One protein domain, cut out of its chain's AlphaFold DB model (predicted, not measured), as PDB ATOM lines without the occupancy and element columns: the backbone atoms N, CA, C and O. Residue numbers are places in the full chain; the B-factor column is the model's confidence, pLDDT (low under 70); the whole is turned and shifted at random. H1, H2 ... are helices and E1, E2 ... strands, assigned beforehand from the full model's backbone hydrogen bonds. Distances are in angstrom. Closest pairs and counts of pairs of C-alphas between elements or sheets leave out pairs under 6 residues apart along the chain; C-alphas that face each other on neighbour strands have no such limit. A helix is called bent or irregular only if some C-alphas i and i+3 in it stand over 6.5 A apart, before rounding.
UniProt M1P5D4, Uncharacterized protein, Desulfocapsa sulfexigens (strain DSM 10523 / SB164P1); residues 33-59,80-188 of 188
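What this domain is: This is residues 33 to 59 and 80 to 188 of the 188 residues of an uncharacterized protein of Desulfocapsa sulfexigens (strain DSM 10523 / SB164P1) (UniProt M1P5D4). A large, twisted sheet and a smaller one lie partly face to face as a rough sandwich, E9, E8 and E5 on one side and E1, E4 and E7 on the other, with H3 closing the gap between E5 and E7. The long helix H2 slants over the large sheet's other face, its residues 54 to 59 sticking out, and H1 stands at one end of E5. The printed part has 136 residues, with H1 H2 E1 E2 E3 E4 E5 E6 H3 E7 E8 E9 along the chain; the sheets run E2 E3 E9 E8 E5 E6, mixed, and E1 E4 E7, antiparallel; the class is mixed, helices and strands. It is compact, with a radius of gyration of the C-alphas of 14.9 A and spans of 40 by 36 by 26 A.

How they stand to each other: Begin in the large sheet with the hairpin of E8, residues 163 to 173, and E9, residues 178 to 187, where N 169 and O 181 are within hydrogen-bond range at 2.8 A. E5, residues 114 to 125, bends by 70 degrees at residue 117 and is antiparallel to E8, with N 122 and O 168 at 2.8 A. It forms a hairpin with edge strand E6, residues 128 to 131, with N 123 and O 130 at 2.9 A. E3, residues 94 to 97, is parallel to E9, with N 95 and O 184 at 2.8 A, and forms a hairpin with edge strand E2, residues 89 to 91, with N 89 and O 96 at 2.9 A. In the other sheet E4, residues 101 to 108, is antiparallel to E1, residues 82 to 86, with N 84 and O 106 at 3.0 A, and to E7, residues 151 to 157, with N 103 and O 155 at 2.8 A. The closest C-alphas of E1 and E9, Val 83 and His 181, are 6.9 A apart. H3, residues 133 to 139, stands up from both sheets, over E5 at a height of 8.9 A and over E7 at 7.9 A; its closest C-alphas are Thr 133 to Val 121 of E5, 4.9 A, and Phe 139 to Ile 153 of E7, 5.4 A. On the same face of the large sheet H1, residues 33 to 38, stands up over E5 at a height of 7.1 A, the closest C-alphas being Leu 38 and Arg 125, 5.1 A. On the opposite face H2, residues 42 to 59, lies over E9 and E8 at a height of 10.1 A, slantwise at 33 degrees to E9 on the local plane; Trp 45 and His 164 are its closest C-alphas to E8, 6.6 A. H1 and H2 have every O i to N i+4 pair within range; H3 has 1 of 3, and 2 of 4 O i to N i+3 pairs, and is only just irregular, C-alphas 135 and 138 being 6.6 A apart.

Where its parts are: Find C-alpha 163 at (-52.825, 22.729, 0.721); from there E8 runs 33.0 A to C-alpha 173. E9 measures 28.9 A, E5 28.2 A, H2 26.2 A and E4 22.7 A. H1 begins at C-alpha 33, (-48.598, 15.998, -10.795), and E9 ends at C-alpha 187, (-51.715, 27.768, 0.714).

The domain as a whole: Look for the cut after residue 59: residues 60 to 79 are not printed, and C-alphas 59 and 80 are 17.3 A apart. The link from H3 to E7 is long; its residues 140 to 141 pair antiparallel with residues 152 to 153 of E7. The two C-alphas farthest apart, Glu 43 and Asp 145, are 41.7 A apart. Mean pLDDT of the printed part is 81.7; residues 55 to 59, 80 to 93 and 158 to 159 are under 70.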
ATOM      1  N   ASN A  33     -48.854  17.279 -11.463       85.00
ATOM      2  CA  ASN A  33     -48.598  15.998 -10.795       85.00
ATOM      3  C   ASN A  33     -47.567  16.128  -9.659       85.00
ATOM      4  O   ASN A  33     -47.725  15.525  -8.602       85.00
ATOM      5  N   GLU A  34     -46.516  16.926  -9.852       84.38
ATOM      6  CA  GLU A  34     -45.520  17.177  -8.804       84.38
ATOM      7  C   GLU A  34     -46.106  17.976  -7.642       84.38
ATOM      8  O   GLU A  34     -45.780  17.702  -6.491       84.38
ATOM      9  N   LEU A  35     -47.008  18.919  -7.918       81.50
ATOM     10  CA  LEU A  35     -47.712  19.668  -6.879       81.50
ATOM     11  C   LEU A  35     -48.584  18.761  -6.018       81.50
ATOM     12  O   LEU A  35     -48.496  18.806  -4.792       81.50
ATOM     13  N   GLU A  36     -49.361  17.883  -6.649       84.38
ATOM     14  CA  GLU A  36     -50.161  16.889  -5.930       84.38
ATOM     15  C   GLU A  36     -49.281  15.935  -5.114       84.38
ATOM     16  O   GLU A  36     -49.630  15.540  -3.999       84.38
ATOM     17  N   GLN A  37     -48.099  15.589  -5.623       84.94
ATOM     18  CA  GLN A  37     -47.130  14.784  -4.882       84.94
ATOM     19  C   GLN A  37     -46.468  15.529  -3.727       84.94
ATOM     20  O   GLN A  37     -45.985  14.866  -2.822       84.94
ATOM     21  N   LEU A  38     -46.431  16.860  -3.723       86.12
ATOM     22  CA  LEU A  38     -45.842  17.654  -2.641       86.12
ATOM     23  C   LEU A  38     -46.839  18.049  -1.555       86.12
ATOM     24  O   LEU A  38     -46.435  18.362  -0.438       86.12
ATOM     25  N   LYS A  39     -48.129  18.036  -1.880       88.56
ATOM     26  CA  LYS A  39     -49.197  18.421  -0.968       88.56
ATOM     27  C   LYS A  39     -49.394  17.376   0.131       88.56
ATOM     28  O   LYS A  39     -49.721  16.219  -0.133       88.56
ATOM     29  N   LEU A  40     -49.239  17.809   1.374       89.94
ATOM     30  CA  LEU A  40     -49.518  17.036   2.575       89.94
ATOM     31  C   LEU A  40     -51.015  17.033   2.889       89.94
ATOM     32  O   LEU A  40     -51.721  18.038   2.744       89.94
ATOM     33  N   THR A  41     -51.488  15.895   3.382       91.06
ATOM     34  CA  THR A  41     -52.796  15.796   4.035       91.06
ATOM     35  C   THR A  41     -52.780  16.498   5.401       91.06
ATOM     36  O   THR A  41     -51.718  16.746   5.973       91.06
ATOM     37  N   GLN A  42     -53.958  16.803   5.960       90.00
ATOM     38  CA  GLN A  42     -54.075  17.432   7.285       90.00
ATOM     39  C   GLN A  42     -53.411  16.601   8.400       90.00
ATOM     40  O   GLN A  42     -52.811  17.151   9.326       90.00
ATOM     41  N   GLU A  43     -53.518  15.275   8.311       91.00
ATOM     42  CA  GLU A  43     -52.942  14.338   9.280       91.00
ATOM     43  C   GLU A  43     -51.412  14.322   9.197       91.00
ATOM     44  O   GLU A  43     -50.736  14.501  10.211       91.00
ATOM     45  N   GLU A  44     -50.859  14.188   7.985       90.50
ATOM     46  CA  GLU A  44     -49.409  14.223   7.757       90.50
ATOM     47  C   GLU A  44     -48.809  15.574   8.166       90.50
ATOM     48  O   GLU A  44     -47.740  15.626   8.773       90.50
ATOM     49  N   TRP A  45     -49.516  16.668   7.879       89.81
ATOM     50  CA  TRP A  45     -49.127  18.015   8.279       89.81
ATOM     51  C   TRP A  45     -49.006  18.166   9.796       89.81
ATOM     52  O   TRP A  45     -47.986  18.632  10.305       89.81
ATOM     53  N   SER A  46     -50.032  17.716  10.522       88.25
ATOM     54  CA  SER A  46     -50.063  17.778  11.985       88.25
ATOM     55  C   SER A  46     -48.919  16.965  12.601       88.25
ATOM     56  O   SER A  46     -48.300  17.395  13.575       88.25
ATOM     57  N   LEU A  47     -48.596  15.812  12.004       89.12
ATOM     58  CA  LEU A  47     -47.476  14.973  12.426       89.12
ATOM     59  C   LEU A  47     -46.117  15.654  12.193       89.12
ATOM     60  O   LEU A  47     -45.281  15.660  13.097       89.12
ATOM     61  N   GLU A  48     -45.887  16.229  11.009       85.81
ATOM     62  CA  GLU A  48     -44.632  16.922  10.682       85.81
ATOM     63  C   GLU A  48     -44.399  18.144  11.581       85.81
ATOM     64  O   GLU A  48     -43.275  18.348  12.047       85.81
ATOM     65  N   LEU A  49     -45.450  18.921  11.874       84.88
ATOM     66  CA  LEU A  49     -45.378  20.052  12.803       84.88
ATOM     67  C   LEU A  49     -45.005  19.599  14.217       84.88
ATOM     68  O   LEU A  49     -44.068  20.137  14.806       84.88
ATOM     69  N   ALA A  50     -45.671  18.567  14.741       85.31
ATOM     70  CA  ALA A  50     -45.384  18.043  16.075       85.31
ATOM     71  C   ALA A  50     -43.941  17.517  16.197       85.31
ATOM     72  O   ALA A  50     -43.264  17.741  17.202       85.31
ATOM     73  N   GLN A  51     -43.441  16.833  15.162       84.44
ATOM     74  CA  GLN A  51     -42.056  16.359  15.122       84.44
ATOM     75  C   GLN A  51     -41.051  17.511  15.074       84.44
ATOM     76  O   GLN A  51     -40.029  17.461  15.759       84.44
ATOM     77  N   HIS A  52     -41.334  18.544  14.281       80.75
ATOM     78  CA  HIS A  52     -40.471  19.712  14.179       80.75
ATOM     79  C   HIS A  52     -40.400  20.487  15.494       80.75
ATOM     80  O   HIS A  52     -39.301  20.756  15.972       80.75
ATOM     81  N   GLN A  53     -41.543  20.746  16.131       76.69
ATOM     82  CA  GLN A  53     -41.592  21.397  17.441       76.69
ATOM     83  C   GLN A  53     -40.814  20.602  18.488       76.69
ATOM     84  O   GLN A  53     -40.003  21.170  19.211       76.69
ATOM     85  N   LYS A  54     -40.959  19.271  18.508       75.75
ATOM     86  CA  LYS A  54     -40.163  18.413  19.393       75.75
ATOM     87  C   LYS A  54     -38.657  18.550  19.137       75.75
ATOM     88  O   LYS A  54     -37.891  18.586  20.093       75.75
ATOM     89  N   PHE A  55     -38.221  18.615  17.879       66.44
ATOM     90  CA  PHE A  55     -36.806  18.802  17.540       66.44
ATOM     91  C   PHE A  55     -36.270  20.159  18.011       66.44
ATOM     92  O   PHE A  55     -35.171  20.213  18.558       66.44
ATOM     93  N   LEU A  56     -37.055  21.229  17.853       66.62
ATOM     94  CA  LEU A  56     -36.703  22.551  18.371       66.62
ATOM     95  C   LEU A  56     -36.610  22.544  19.903       66.62
ATOM     96  O   LEU A  56     -35.619  23.012  20.453       66.62
ATOM     97  N   SER A  57     -37.570  21.923  20.595       59.78
ATOM     98  CA  SER A  57     -37.543  21.808  22.061       59.78
ATOM     99  C   SER A  57     -36.377  20.961  22.585       59.78
ATOM    100  O   SER A  57     -35.888  21.215  23.676       59.78
ATOM    101  N   VAL A  58     -35.902  19.963  21.826       57.31
ATOM    102  CA  VAL A  58     -34.730  19.139  22.195       57.31
ATOM    103  C   VAL A  58     -33.407  19.892  21.992       57.31
ATOM    104  O   VAL A  58     -32.410  19.545  22.617       57.31
ATOM    105  N   LYS A  59     -33.383  20.934  21.154       51.97
ATOM    106  CA  LYS A  59     -32.216  21.809  20.963       51.97
ATOM    107  C   LYS A  59     -32.139  22.969  21.965       51.97
ATOM    108  O   LYS A  59     -31.115  23.643  22.030       51.97
ATOM    109  N   GLY A  80     -21.661  28.938   9.795       60.84
ATOM    110  CA  GLY A  80     -22.253  28.457   8.538       60.84
ATOM    111  C   GLY A  80     -23.077  29.487   7.749       60.84
ATOM    112  O   GLY A  80     -23.226  30.636   8.170       60.84
ATOM    113  N   PRO A  81     -23.584  29.118   6.561       65.56
ATOM    114  CA  PRO A  81     -24.375  30.018   5.732       65.56
ATOM    115  C   PRO A  81     -25.826  30.115   6.218       65.56
ATOM    116  O   PRO A  81     -26.505  29.103   6.328       65.56
ATOM    117  N   ILE A  82     -26.345  31.331   6.409       67.50
ATOM    118  CA  ILE A  82     -27.746  31.553   6.788       67.50
ATOM    119  C   ILE A  82     -28.641  31.385   5.566       67.50
ATOM    120  O   ILE A  82     -28.380  31.968   4.509       67.50
ATOM    121  N   VAL A  83     -29.751  30.675   5.758       56.94
ATOM    122  CA  VAL A  83     -30.846  30.594   4.794       56.94
ATOM    123  C   VAL A  83     -32.109  31.166   5.426       56.94
ATOM    124  O   VAL A  83     -32.458  30.834   6.555       56.94
ATOM    125  N   SER A  84     -32.829  32.021   4.705       60.34
ATOM    126  CA  SER A  84     -34.155  32.489   5.125       60.34
ATOM    127  C   SER A  84     -35.150  32.380   3.981       60.34
ATOM    128  O   SER A  84     -34.867  32.882   2.898       60.34
ATOM    129  N   ILE A  85     -36.308  31.758   4.219       66.12
ATOM    130  CA  ILE A  85     -37.404  31.698   3.242       66.12
ATOM    131  C   ILE A  85     -38.442  32.761   3.620       66.12
ATOM    132  O   ILE A  85     -38.964  32.725   4.730       66.12
ATOM    133  N   ILE A  86     -38.726  33.721   2.739       54.81
ATOM    134  CA  ILE A  86     -39.626  34.854   2.996       54.81
ATOM    135  C   ILE A  86     -40.762  34.880   1.958       54.81
ATOM    136  O   ILE A  86     -40.579  34.511   0.799       54.81
ATOM    137  N   ASP A  87     -41.922  35.361   2.412       55.56
ATOM    138  CA  ASP A  87     -43.129  35.730   1.650       55.56
ATOM    139  C   ASP A  87     -44.215  34.651   1.496       55.56
ATOM    140  O   ASP A  87     -44.747  34.367   0.418       55.56
ATOM    141  N   PRO A  88     -44.590  34.042   2.628       56.22
ATOM    142  CA  PRO A  88     -45.994  34.157   3.055       56.22
ATOM    143  C   PRO A  88     -46.195  34.821   4.427       56.22
ATOM    144  O   PRO A  88     -45.256  34.938   5.208       56.22
ATOM    145  N   THR A  89     -47.434  35.220   4.751       60.22
ATOM    146  CA  THR A  89     -47.782  35.855   6.039       60.22
ATOM    147  C   THR A  89     -47.420  34.908   7.191       60.22
ATOM    148  O   THR A  89     -48.023  33.832   7.275       60.22
ATOM    149  N   PRO A  90     -46.455  35.252   8.067       62.06
ATOM    150  CA  PRO A  90     -46.065  34.373   9.160       62.06
ATOM    151  C   PRO A  90     -47.182  34.315  10.207       62.06
ATOM    152  O   PRO A  90     -47.679  35.345  10.667       62.06
ATOM    153  N   VAL A  91     -47.572  33.103  10.591       64.31
ATOM    154  CA  VAL A  91     -48.544  32.817  11.651       64.31
ATOM    155  C   VAL A  91     -47.938  31.742  12.555       64.31
ATOM    156  O   VAL A  91     -48.162  30.547  12.368       64.31
ATOM    157  N   GLY A  92     -47.128  32.169  13.529       67.50
ATOM    158  CA  GLY A  92     -46.330  31.257  14.358       67.50
ATOM    159  C   GLY A  92     -45.226  30.575  13.544       67.50
ATOM    160  O   GLY A  92     -44.511  31.250  12.809       67.50
ATOM    161  N   ASP A  93     -45.127  29.248  13.643       66.56
ATOM    162  CA  ASP A  93     -44.143  28.418  12.919       66.56
ATOM    163  C   ASP A  93     -44.545  28.124  11.456       66.56
ATOM    164  O   ASP A  93     -43.854  27.394  10.741       66.56
ATOM    165  N   ILE A  94     -45.694  28.645  11.014       71.06
ATOM    166  CA  ILE A  94     -46.300  28.363   9.710       71.06
ATOM    167  C   ILE A  94     -46.336  29.642   8.878       71.06
ATOM    168  O   ILE A  94     -46.635  30.729   9.373       71.06
ATOM    169  N   TYR A  95     -46.104  29.498   7.581       73.25
ATOM    170  CA  TYR A  95     -46.242  30.555   6.597       73.25
ATOM    171  C   TYR A  95     -47.525  30.349   5.784       73.25
ATOM    172  O   TYR A  95     -47.679  29.310   5.147       73.25
ATOM    173  N   ARG A  96     -48.437  31.333   5.770       77.44
ATOM    174  CA  ARG A  96     -49.701  31.268   5.009       77.44
ATOM    175  C   ARG A  96     -49.665  32.156   3.764       77.44
ATOM    176  O   ARG A  96     -49.417  33.358   3.881       77.44
ATOM    177  N   SER A  97     -49.929  31.597   2.582       76.38
ATOM    178  CA  SER A  97     -49.902  32.312   1.291       76.38
ATOM    179  C   SER A  97     -51.194  32.128   0.502       76.38
ATOM    180  O   SER A  97     -51.761  31.041   0.505       76.38
ATOM    181  N   ALA A  98     -51.608  33.155  -0.237       78.38
ATOM    182  CA  ALA A  98     -52.592  33.003  -1.308       78.38
ATOM    183  C   ALA A  98     -51.857  32.793  -2.642       78.38
ATOM    184  O   ALA A  98     -50.763  33.322  -2.842       78.38
ATOM    185  N   ALA A  99     -52.446  32.044  -3.575       73.12
ATOM    186  CA  ALA A  99     -51.869  31.911  -4.913       73.12
ATOM    187  C   ALA A  99     -51.957  33.247  -5.699       73.12
ATOM    188  O   ALA A  99     -52.999  33.908  -5.647       73.12
ATOM    189  N   PRO A 100     -50.922  33.644  -6.472       72.19
ATOM    190  CA  PRO A 100     -49.677  32.923  -6.738       72.19
ATOM    191  C   PRO A 100     -48.668  33.033  -5.585       72.19
ATOM    192  O   PRO A 100     -48.411  34.115  -5.065       72.19
ATOM    193  N   VAL A 101     -48.046  31.907  -5.232       76.75
ATOM    194  CA  VAL A 101     -47.068  31.853  -4.138       76.75
ATOM    195  C   VAL A 101     -45.735  32.402  -4.617       76.75
ATOM    196  O   VAL A 101     -45.260  32.047  -5.697       76.75
ATOM    197  N   ARG A 102     -45.090  33.227  -3.798       77.25
ATOM    198  CA  ARG A 102     -43.718  33.675  -4.020       77.25
ATOM    199  C   ARG A 102     -42.806  33.001  -3.003       77.25
ATOM    200  O   ARG A 102     -43.083  33.025  -1.814       77.25
ATOM    201  N   LEU A 103     -41.737  32.376  -3.479       78.56
ATOM    202  CA  LEU A 103     -40.676  31.844  -2.632       78.56
ATOM    203  C   LEU A 103     -39.472  32.770  -2.751       78.56
ATOM    204  O   LEU A 103     -38.809  32.785  -3.789       78.56
ATOM    205  N   LEU A 104     -39.193  33.531  -1.695       80.00
ATOM    206  CA  LEU A 104     -37.937  34.263  -1.565       80.00
ATOM    207  C   LEU A 104     -36.993  33.455  -0.697       80.00
ATOM    208  O   LEU A 104     -37.365  33.096   0.410       80.00
ATOM    209  N   VAL A 105     -35.781  33.190  -1.165       84.81
ATOM    210  CA  VAL A 105     -34.735  32.559  -0.359       84.81
ATOM    211  C   VAL A 105     -33.528  33.478  -0.304       84.81
ATOM    212  O   VAL A 105     -32.937  33.770  -1.336       84.81
ATOM    213  N   TYR A 106     -33.144  33.899   0.894       84.94
ATOM    214  CA  TYR A 106     -31.933  34.674   1.148       84.94
ATOM    215  C   TYR A 106     -30.814  33.740   1.586       84.94
ATOM    216  O   TYR A 106     -30.999  32.993   2.544       84.94
ATOM    217  N   LEU A 107     -29.673  33.791   0.899       89.00
ATOM    218  CA  LEU A 107     -28.476  33.017   1.218       89.00
ATOM    219  C   LEU A 107     -27.371  33.983   1.643       89.00
ATOM    220  O   LEU A 107     -27.023  34.896   0.891       89.00
ATOM    221  N   LYS A 108     -26.816  33.796   2.838       87.56
ATOM    222  CA  LYS A 108     -25.794  34.692   3.386       87.56
ATOM    223  C   LYS A 108     -24.627  33.921   3.990       87.56
ATOM    224  O   LYS A 108     -24.830  33.081   4.859       87.56
ATOM    225  N   SER A 109     -23.409  34.250   3.584       85.94
ATOM    226  CA  SER A 109     -22.179  33.756   4.193       85.94
ATOM    227  C   SER A 109     -21.978  34.356   5.585       85.94
ATOM    228  O   SER A 109     -22.320  35.512   5.857       85.94
ATOM    229  N   ARG A 110     -21.419  33.549   6.491       82.38
ATOM    230  CA  ARG A 110     -20.871  34.021   7.769       82.38
ATOM    231  C   ARG A 110     -19.349  34.049   7.674       82.38
ATOM    232  O   ARG A 110     -18.785  35.015   7.171       82.38
ATOM    233  N   MET A 111     -18.682  32.992   8.129       82.19
ATOM    234  CA  MET A 111     -17.217  32.946   8.213       82.19
ATOM    235  C   MET A 111     -16.535  32.405   6.956       82.19
ATOM    236  O   MET A 111     -15.364  32.705   6.718       82.19
ATOM    237  N   ALA A 112     -17.254  31.626   6.150       85.69
ATOM    238  CA  ALA A 112     -16.755  31.058   4.909       85.69
ATOM    239  C   ALA A 112     -17.716  31.345   3.744       85.69
ATOM    240  O   ALA A 112     -18.930  31.438   3.957       85.69
ATOM    241  N   PRO A 113     -17.197  31.467   2.505       89.06
ATOM    242  CA  PRO A 113     -18.030  31.617   1.320       89.06
ATOM    243  C   PRO A 113     -19.000  30.449   1.152       89.06
ATOM    244  O   PRO A 113     -18.672  29.298   1.454       89.06
ATOM    245  N   ILE A 114     -20.177  30.751   0.614       89.75
ATOM    246  CA  ILE A 114     -21.209  29.761   0.314       89.75
ATOM    247  C   ILE A 114     -20.740  28.836  -0.811       89.75
ATOM    248  O   ILE A 114     -20.249  29.301  -1.839       89.75
ATOM    249  N   ASN A 115     -20.965  27.531  -0.650       92.25
ATOM    250  CA  ASN A 115     -20.845  26.570  -1.736       92.25
ATOM    251  C   ASN A 115     -22.211  26.406  -2.420       92.25
ATOM    252  O   ASN A 115     -23.035  25.600  -1.986       92.25
ATOM    253  N   LEU A 116     -22.472  27.161  -3.490       90.25
ATOM    254  CA  LEU A 116     -23.761  27.104  -4.196       90.25
ATOM    255  C   LEU A 116     -24.068  25.716  -4.782       90.25
ATOM    256  O   LEU A 116     -25.232  25.325  -4.825       90.25
ATOM    257  N   ASP A 117     -23.053  24.922  -5.133       92.12
ATOM    258  CA  ASP A 117     -23.242  23.558  -5.651       92.12
ATOM    259  C   ASP A 117     -23.810  22.600  -4.591       92.12
ATOM    260  O   ASP A 117     -24.379  21.548  -4.916       92.12
ATOM    261  N   SER A 118     -23.674  22.963  -3.312       91.81
ATOM    262  CA  SER A 118     -24.236  22.227  -2.181       91.81
ATOM    263  C   SER A 118     -25.694  22.583  -1.881       91.81
ATOM    264  O   SER A 118     -26.332  21.863  -1.114       91.81
ATOM    265  N   LEU A 119     -26.240  23.644  -2.493       91.38
ATOM    266  CA  LEU A 119     -27.623  24.056  -2.280       91.38
ATOM    267  C   LEU A 119     -28.564  22.908  -2.646       91.38
ATOM    268  O   LEU A 119     -28.510  22.365  -3.750       91.38
ATOM    269  N   ARG A 120     -29.453  22.531  -1.732       92.50
ATOM    270  CA  ARG A 120     -30.513  21.560  -1.999       92.50
ATOM    271  C   ARG A 120     -31.830  22.100  -1.483       92.50
ATOM    272  O   ARG A 120     -32.000  22.247  -0.282       92.50
ATOM    273  N   VAL A 121     -32.784  22.319  -2.379       88.94
ATOM    274  CA  VAL A 121     -34.169  22.637  -2.029       88.94
ATOM    275  C   VAL A 121     -35.048  21.435  -2.332       88.94
ATOM    276  O   VAL A 121     -35.047  20.917  -3.450       88.94
ATOM    277  N   LYS A 122     -35.793  20.968  -1.332       90.31
ATOM    278  CA  LYS A 122     -36.674  19.807  -1.433       90.31
ATOM    279  C   LYS A 122     -38.070  20.146  -0.936       90.31
ATOM    280  O   LYS A 122     -38.216  20.715   0.140       90.31
ATOM    281  N   GLY A 123     -39.089  19.735  -1.680       88.25
ATOM    282  CA  GLY A 123     -40.450  19.619  -1.159       88.25
ATOM    283  C   GLY A 123     -40.701  18.201  -0.644       88.25
ATOM    284  O   GLY A 123     -40.123  17.248  -1.177       88.25
ATOM    285  N   LYS A 124     -41.549  18.037   0.376       88.19
ATOM    286  CA  LYS A 124     -41.812  16.733   1.006       88.19
ATOM    287  C   LYS A 124     -43.305  16.418   1.143       88.19
ATOM    288  O   LYS A 124     -44.069  17.272   1.583       88.19
ATOM    289  N   ARG A 125     -43.655  15.147   0.896       87.31
ATOM    290  CA  ARG A 125     -44.927  14.503   1.262       87.31
ATOM    291  C   ARG A 125     -44.686  13.100   1.818       87.31
ATOM    292  O   ARG A 125     -44.241  12.216   1.087       87.31
ATOM    293  N   GLY A 126     -44.991  12.864   3.093       80.94
ATOM    294  CA  GLY A 126     -44.741  11.562   3.725       80.94
ATOM    295  C   GLY A 126     -43.280  11.111   3.543       80.94
ATOM    296  O   GLY A 126     -42.358  11.810   3.958       80.94
ATOM    297  N   PHE A 127     -43.050   9.966   2.891       79.56
ATOM    298  CA  PHE A 127     -41.699   9.468   2.565       79.56
ATOM    299  C   PHE A 127     -41.159   9.949   1.210       79.56
ATOM    300  O   PHE A 127     -39.988   9.727   0.901       79.56
ATOM    301  N   PHE A 128     -41.992  10.594   0.397       80.44
ATOM    302  CA  PHE A 128     -41.598  11.122  -0.900       80.44
ATOM    303  C   PHE A 128     -41.015  12.527  -0.745       80.44
ATOM    304  O   PHE A 128     -41.514  13.360   0.017       80.44
ATOM    305  N   SER A 129     -39.946  12.802  -1.489       87.31
ATOM    306  CA  SER A 129     -39.358  14.136  -1.574       87.31
ATOM    307  C   SER A 129     -38.990  14.452  -3.011       87.31
ATOM    308  O   SER A 129     -38.418  13.601  -3.694       87.31
ATOM    309  N   LEU A 130     -39.290  15.669  -3.448       87.81
ATOM    310  CA  LEU A 130     -38.930  16.172  -4.767       87.81
ATOM    311  C   LEU A 130     -37.813  17.200  -4.613       87.81
ATOM    312  O   LEU A 130     -37.985  18.188  -3.902       87.81
ATOM    313  N   ASN A 131     -36.680  16.975  -5.277       90.19
ATOM    314  CA  ASN A 131     -35.621  17.976  -5.375       90.19
ATOM    315  C   ASN A 131     -35.998  19.006  -6.445       90.19
ATOM    316  O   ASN A 131     -36.251  18.640  -7.590       90.19
ATOM    317  N   ILE A 132     -36.022  20.279  -6.064       87.12
ATOM    318  CA  ILE A 132     -36.408  21.400  -6.930       87.12
ATOM    319  C   ILE A 132     -35.301  22.431  -7.116       87.12
ATOM    320  O   ILE A 132     -35.534  23.471  -7.727       87.12
ATOM    321  N   THR A 133     -34.096  22.134  -6.632       90.69
ATOM    322  CA  THR A 133     -32.931  23.028  -6.709       90.69
ATOM    323  C   THR A 133     -32.715  23.544  -8.126       90.69
ATOM    324  O   THR A 133     -32.789  24.748  -8.349       90.69
ATOM    325  N   ASP A 134     -32.559  22.644  -9.100       89.69
ATOM    326  CA  ASP A 134     -32.238  23.002 -10.488       89.69
ATOM    327  C   ASP A 134     -33.317  23.877 -11.140       89.69
ATOM    328  O   ASP A 134     -33.034  24.646 -12.054       89.69
ATOM    329  N   ARG A 135     -34.560  23.792 -10.652       86.56
ATOM    330  CA  ARG A 135     -35.690  24.601 -11.129       86.56
ATOM    331  C   ARG A 135     -35.733  25.977 -10.483       86.56
ATOM    332  O   ARG A 135     -36.275  26.902 -11.071       86.56
ATOM    333  N   MET A 136     -35.180  26.106  -9.282       87.00
ATOM    334  CA  MET A 136     -35.083  27.365  -8.551       87.00
ATOM    335  C   MET A 136     -33.846  28.177  -8.947       87.00
ATOM    336  O   MET A 136     -33.914  29.401  -8.959       87.00
ATOM    337  N   MET A 137     -32.747  27.518  -9.330       89.81
ATOM    338  CA  MET A 137     -31.492  28.175  -9.727       89.81
ATOM    339  C   MET A 137     -31.645  29.269 -10.803       89.81
ATOM    340  O   MET A 137     -31.020  30.316 -10.645       89.81
ATOM    341  N   PRO A 138     -32.483  29.121 -11.851       90.38
ATOM    342  CA  PRO A 138     -32.693  30.179 -12.846       90.38
ATOM    343  C   PRO A 138     -33.298  31.474 -12.287       90.38
ATOM    344  O   PRO A 138     -33.246  32.504 -12.951       90.38
ATOM    345  N   PHE A 139     -33.886  31.425 -11.090       89.50
ATOM    346  CA  PHE A 139     -34.472  32.573 -10.395       89.50
ATOM    347  C   PHE A 139     -33.510  33.206  -9.383       89.50
ATOM    348  O   PHE A 139     -33.914  34.061  -8.590       89.50
ATOM    349  N   MET A 140     -32.248  32.771  -9.378       91.69
ATOM    350  CA  MET A 140     -31.199  33.395  -8.590       91.69
ATOM    351  C   MET A 140     -30.864  34.775  -9.150       91.69
ATOM    352  O   MET A 140     -30.741  34.967 -10.360       91.69
ATOM    353  N   ARG A 141     -30.702  35.732  -8.249       92.50
ATOM    354  CA  ARG A 141     -30.325  37.108  -8.539       92.50
ATOM    355  C   ARG A 141     -29.409  37.645  -7.450       92.50
ATOM    356  O   ARG A 141     -29.382  37.134  -6.326       92.50
ATOM    357  N   ASP A 142     -28.735  38.733  -7.786       90.62
ATOM    358  CA  ASP A 142     -28.022  39.535  -6.804       90.62
ATOM    359  C   ASP A 142     -29.013  40.166  -5.800       90.62
ATOM    360  O   ASP A 142     -30.182  40.433  -6.140       90.62
ATOM    361  N   PRO A 143     -28.579  40.379  -4.546       87.88
ATOM    362  CA  PRO A 143     -29.355  41.092  -3.538       87.88
ATOM    363  C   PRO A 143     -29.619  42.538  -3.980       87.88
ATOM    364  O   PRO A 143     -28.760  43.201  -4.560       87.88
ATOM    365  N   LEU A 144     -30.824  43.033  -3.704       87.88
ATOM    366  CA  LEU A 144     -31.196  44.432  -3.916       87.88
ATOM    367  C   LEU A 144     -30.782  45.292  -2.714       87.88
ATOM    368  O   LEU A 144     -30.587  44.785  -1.609       87.88
ATOM    369  N   ASP A 145     -30.717  46.611  -2.910       83.31
ATOM    370  CA  ASP A 145     -30.417  47.562  -1.834       83.31
ATOM    371  C   ASP A 145     -31.351  47.358  -0.627       83.31
ATOM    372  O   ASP A 145     -32.576  47.453  -0.729       83.31
ATOM    373  N   GLY A 146     -30.754  47.085   0.537       79.75
ATOM    374  CA  GLY A 146     -31.465  46.812   1.789       79.75
ATOM    375  C   GLY A 146     -31.697  45.328   2.098       79.75
ATOM    376  O   GLY A 146     -32.078  45.007   3.227       79.75
ATOM    377  N   GLU A 147     -31.424  44.414   1.164       79.69
ATOM    378  CA  GLU A 147     -31.419  42.972   1.421       79.69
ATOM    379  C   GLU A 147     -30.076  42.545   2.031       79.69
ATOM    380  O   GLU A 147     -29.006  42.802   1.489       79.69
ATOM    381  N   ASN A 148     -30.117  41.887   3.192       82.69
ATOM    382  CA  ASN A 148     -28.918  41.427   3.895       82.69
ATOM    383  C   ASN A 148     -28.592  39.977   3.508       82.69
ATOM    384  O   ASN A 148     -28.799  39.067   4.313       82.69
ATOM    385  N   ALA A 149     -28.133  39.772   2.275       85.62
ATOM    386  CA  ALA A 149     -27.775  38.467   1.721       85.62
ATOM    387  C   ALA A 149     -26.661  38.603   0.680       85.62
ATOM    388  O   ALA A 149     -26.445  39.694   0.167       85.62
ATOM    389  N   ASP A 150     -25.996  37.495   0.359       88.44
ATOM    390  CA  ASP A 150     -25.031  37.437  -0.746       88.44
ATOM    391  C   ASP A 150     -25.707  36.994  -2.044       88.44
ATOM    392  O   ASP A 150     -25.345  37.454  -3.121       88.44
ATOM    393  N   TYR A 151     -26.715  36.123  -1.936       89.94
ATOM    394  CA  TYR A 151     -27.526  35.663  -3.059       89.94
ATOM    395  C   TYR A 151     -28.992  35.606  -2.660       89.94
ATOM    396  O   TYR A 151     -29.330  35.315  -1.507       89.94
ATOM    397  N   VAL A 152     -29.870  35.832  -3.634       88.94
ATOM    398  CA  VAL A 152     -31.315  35.714  -3.441       88.94
ATOM    399  C   VAL A 152     -31.911  34.853  -4.538       88.94
ATOM    400  O   VAL A 152     -31.603  35.032  -5.710       88.94
ATOM    401  N   ILE A 153     -32.792  33.928  -4.176       89.19
ATOM    402  CA  ILE A 153     -33.639  33.211  -5.130       89.19
ATOM    403  C   ILE A 153     -35.047  33.785  -5.014       89.19
ATOM    404  O   ILE A 153     -35.643  33.715  -3.943       89.19
ATOM    405  N   ASP A 154     -35.575  34.347  -6.100       86.62
ATOM    406  CA  ASP A 154     -36.914  34.948  -6.149       86.62
ATOM    407  C   ASP A 154     -37.792  34.208  -7.156       86.62
ATOM    408  O   ASP A 154     -37.898  34.579  -8.327       86.62
ATOM    409  N   ALA A 155     -38.397  33.113  -6.698       84.25
ATOM    410  CA  ALA A 155     -39.165  32.225  -7.552       84.25
ATOM    411  C   ALA A 155     -40.673  32.439  -7.361       84.25
ATOM    412  O   ALA A 155     -41.213  32.295  -6.262       84.25
ATOM    413  N   ARG A 156     -41.384  32.751  -8.452       78.31
ATOM    414  CA  ARG A 156     -42.851  32.888  -8.459       78.31
ATOM    415  C   ARG A 156     -43.510  31.605  -8.946       78.31
ATOM    416  O   ARG A 156     -43.209  31.116 -10.033       78.31
ATOM    417  N   ILE A 157     -44.450  31.096  -8.158       74.62
ATOM    418  CA  ILE A 157     -45.219  29.884  -8.428       74.62
ATOM    419  C   ILE A 157     -46.665  30.284  -8.728       74.62
ATOM    420  O   ILE A 157     -47.459  30.498  -7.808       74.62
ATOM    421  N   PRO A 158     -47.049  30.371 -10.010       61.31
ATOM    422  CA  PRO A 158     -48.354  30.889 -10.396       61.31
ATOM    423  C   PRO A 158     -49.520  29.973  -9.997       61.31
ATOM    424  O   PRO A 158     -50.648  30.443  -9.891       61.31
ATOM    425  N   LYS A 159     -49.271  28.674  -9.780       69.88
ATOM    426  CA  LYS A 159     -50.316  27.659  -9.574       69.88
ATOM    427  C   LYS A 159     -49.961  26.653  -8.481       69.88
ATOM    428  O   LYS A 159     -50.007  25.459  -8.733       69.88
ATOM    429  N   LEU A 160     -49.584  27.095  -7.280       76.31
ATOM    430  CA  LEU A 160     -49.589  26.162  -6.146       76.31
ATOM    431  C   LEU A 160     -51.046  25.940  -5.723       76.31
ATOM    432  O   LEU A 160     -51.760  26.911  -5.475       76.31
ATOM    433  N   SER A 161     -51.508  24.689  -5.681       79.50
ATOM    434  CA  SER A 161     -52.867  24.388  -5.227       79.50
ATOM    435  C   SER A 161     -52.985  24.636  -3.720       79.50
ATOM    436  O   SER A 161     -52.004  24.505  -2.982       79.50
ATOM    437  N   ALA A 162     -54.185  24.984  -3.247       85.38
ATOM    438  CA  ALA A 162     -54.432  25.121  -1.815       85.38
ATOM    439  C   ALA A 162     -54.076  23.811  -1.094       85.38
ATOM    440  O   ALA A 162     -54.435  22.724  -1.562       85.38
ATOM    441  N   GLY A 163     -53.356  23.892   0.020       87.50
ATOM    442  CA  GLY A 163     -52.825  22.729   0.721       87.50
ATOM    443  C   GLY A 163     -51.635  23.048   1.615       87.50
ATOM    444  O   GLY A 163     -51.246  24.201   1.774       87.50
ATOM    445  N   HIS A 164     -51.052  21.999   2.185       90.00
ATOM    446  CA  HIS A 164     -49.929  22.101   3.108       90.00
ATOM    447  C   HIS A 164     -48.667  21.530   2.473       90.00
ATOM    448  O   HIS A 164     -48.716  20.492   1.819       90.00
ATOM    449  N   TYR A 165     -47.534  22.186   2.679       87.81
ATOM    450  CA  TYR A 165     -46.276  21.855   2.028       87.81
ATOM    451  C   TYR A 165     -45.129  22.027   3.015       87.81
ATOM    452  O   TYR A 165     -45.061  23.016   3.742       87.81
ATOM    453  N   VAL A 166     -44.193  21.081   3.013       88.12
ATOM    454  CA  VAL A 166     -42.931  21.221   3.745       88.12
ATOM    455  C   VAL A 166     -41.811  21.432   2.745       88.12
ATOM    456  O   VAL A 166     -41.552  20.571   1.902       88.12
ATOM    457  N   LEU A 167     -41.133  22.567   2.871       85.50
ATOM    458  CA  LEU A 167     -39.909  22.875   2.149       85.50
ATOM    459  C   LEU A 167     -38.726  22.651   3.083       85.50
ATOM    460  O   LEU A 167     -38.717  23.107   4.221       85.50
ATOM    461  N   THR A 168     -37.731  21.914   2.615       87.25
ATOM    462  CA  THR A 168     -36.445  21.758   3.290       87.25
ATOM    463  C   THR A 168     -35.378  22.342   2.394       87.25
ATOM    464  O   THR A 168     -35.303  21.990   1.216       87.25
ATOM    465  N   LEU A 169     -34.566  23.227   2.946       86.50
ATOM    466  CA  LEU A 169     -33.463  23.845   2.251       86.50
ATOM    467  C   LEU A 169     -32.168  23.580   3.006       86.50
ATOM    468  O   LEU A 169     -32.058  23.904   4.182       86.50
ATOM    469  N   SER A 170     -31.210  22.990   2.310       88.44
ATOM    470  CA  SER A 170     -29.892  22.657   2.827       88.44
ATOM    471  C   SER A 170     -28.837  23.440   2.066       88.44
ATOM    472  O   SER A 170     -28.918  23.545   0.840       88.44
ATOM    473  N   LEU A 171     -27.843  23.965   2.769       89.50
ATOM    474  CA  LEU A 171     -26.732  24.689   2.167       89.50
ATOM    475  C   LEU A 171     -25.470  24.492   3.000       89.50
ATOM    476  O   LEU A 171     -25.520  24.583   4.223       89.50
ATOM    477  N   ALA A 172     -24.343  24.248   2.342       89.56
ATOM    478  CA  ALA A 172     -23.033  24.211   2.970       89.56
ATOM    479  C   ALA A 172     -22.157  25.386   2.528       89.56
ATOM    480  O   ALA A 172     -22.334  25.972   1.454       89.56
ATOM    481  N   ASP A 173     -21.187  25.727   3.365       90.69
ATOM    482  CA  ASP A 173     -20.080  26.588   2.974       90.69
ATOM    483  C   ASP A 173     -18.939  25.788   2.312       90.69
ATOM    484  O   ASP A 173     -18.960  24.556   2.213       90.69
ATOM    485  N   MET A 174     -17.914  26.500   1.847       90.62
ATOM    486  CA  MET A 174     -16.711  25.906   1.249       90.62
ATOM    487  C   MET A 174     -15.839  25.117   2.248       90.62
ATOM    488  O   MET A 174     -14.915  24.426   1.822       90.62
ATOM    489  N   GLN A 175     -16.105  25.208   3.555       90.50
ATOM    490  CA  GLN A 175     -15.431  24.429   4.603       90.50
ATOM    491  C   GLN A 175     -16.195  23.143   4.959       90.50
ATOM    492  O   GLN A 175     -15.670  22.302   5.687       90.50
ATOM    493  N   GLY A 176     -17.400  22.959   4.413       85.88
ATOM    494  CA  GLY A 176     -18.257  21.804   4.661       85.88
ATOM    495  C   GLY A 176     -19.207  21.971   5.847       85.88
ATOM    496  O   GLY A 176     -19.870  21.000   6.214       85.88
ATOM    497  N   ASN A 177     -19.320  23.166   6.436       85.25
ATOM    498  CA  ASN A 177     -20.332  23.429   7.455       85.25
ATOM    499  C   ASN A 177     -21.695  23.527   6.768       85.25
ATOM    500  O   ASN A 177     -21.946  24.465   6.011       85.25
ATOM    501  N   GLN A 178     -22.560  22.545   7.018       82.69
ATOM    502  CA  GLN A 178     -23.897  22.474   6.439       82.69
ATOM    503  C   GLN A 178     -24.954  22.989   7.414       82.69
ATOM    504  O   GLN A 178     -24.928  22.686   8.608       82.69
ATOM    505  N   GLU A 179     -25.927  23.709   6.872       81.19
ATOM    506  CA  GLU A 179     -27.159  24.082   7.546       81.19
ATOM    507  C   GLU A 179     -28.375  23.521   6.822       81.19
ATOM    508  O   GLU A 179     -28.442  23.545   5.593       81.19
ATOM    509  N   ASP A 180     -29.352  23.071   7.607       80.69
ATOM    510  CA  ASP A 180     -30.644  22.601   7.127       80.69
ATOM    511  C   ASP A 180     -31.754  23.446   7.754       80.69
ATOM    512  O   ASP A 180     -31.895  23.517   8.978       80.69
ATOM    513  N   HIS A 181     -32.582  24.037   6.904       79.06
ATOM    514  CA  HIS A 181     -33.728  24.852   7.274       79.06
ATOM    515  C   HIS A 181     -35.005  24.192   6.776       79.06
ATOM    516  O   HIS A 181     -35.091  23.751   5.630       79.06
ATOM    517  N   LYS A 182     -36.020  24.119   7.635       81.50
ATOM    518  CA  LYS A 182     -37.343  23.608   7.272       81.50
ATOM    519  C   LYS A 182     -38.355  24.746   7.370       81.50
ATOM    520  O   LYS A 182     -38.392  25.441   8.376       81.50
ATOM    521  N   ALA A 183     -39.183  24.904   6.341       80.06
ATOM    522  CA  ALA A 183     -40.292  25.844   6.312       80.06
ATOM    523  C   ALA A 183     -41.612  25.118   6.033       80.06
ATOM    524  O   ALA A 183     -41.695  24.227   5.182       80.06
ATOM    525  N   PHE A 184     -42.641  25.533   6.763       84.00
ATOM    526  CA  PHE A 184     -43.995  25.001   6.711       84.00
ATOM    527  C   PHE A 184     -44.883  26.003   5.970       84.00
ATOM    528  O   PHE A 184     -45.153  27.081   6.485       84.00
ATOM    529  N   LEU A 185     -45.326  25.657   4.759       83.88
ATOM    530  CA  LEU A 185     -46.144  26.504   3.891       83.88
ATOM    531  C   LEU A 185     -47.587  25.983   3.814       83.88
ATOM    532  O   LEU A 185     -47.824  24.867   3.359       83.88
ATOM    533  N   GLU A 186     -48.552  26.813   4.195       86.69
ATOM    534  CA  GLU A 186     -49.982  26.622   3.946       86.69
ATOM    535  C   GLU A 186     -50.425  27.554   2.811       86.69
ATOM    536  O   GLU A 186     -50.168  28.760   2.846       86.69
ATOM    537  N   VAL A 187     -51.115  27.007   1.814       85.06
ATOM    538  CA  VAL A 187     -51.715  27.768   0.714       85.06
ATOM    539  C   VAL A 187     -53.228  27.678   0.782       85.06
ATOM    540  O   VAL A 187     -53.762  26.574   0.911       85.06
ATOM    541  N   PHE A 188     -53.904  28.824   0.678       82.00
ATOM    542  CA  PHE A 188     -55.362  28.954   0.760       82.00
ATOM    543  C   PHE A 188     -55.955  29.729  -0.422       82.00
ATOM    544  O   PHE A 188     -55.218  30.507  -1.074       82.00
TER     545      PHE A 188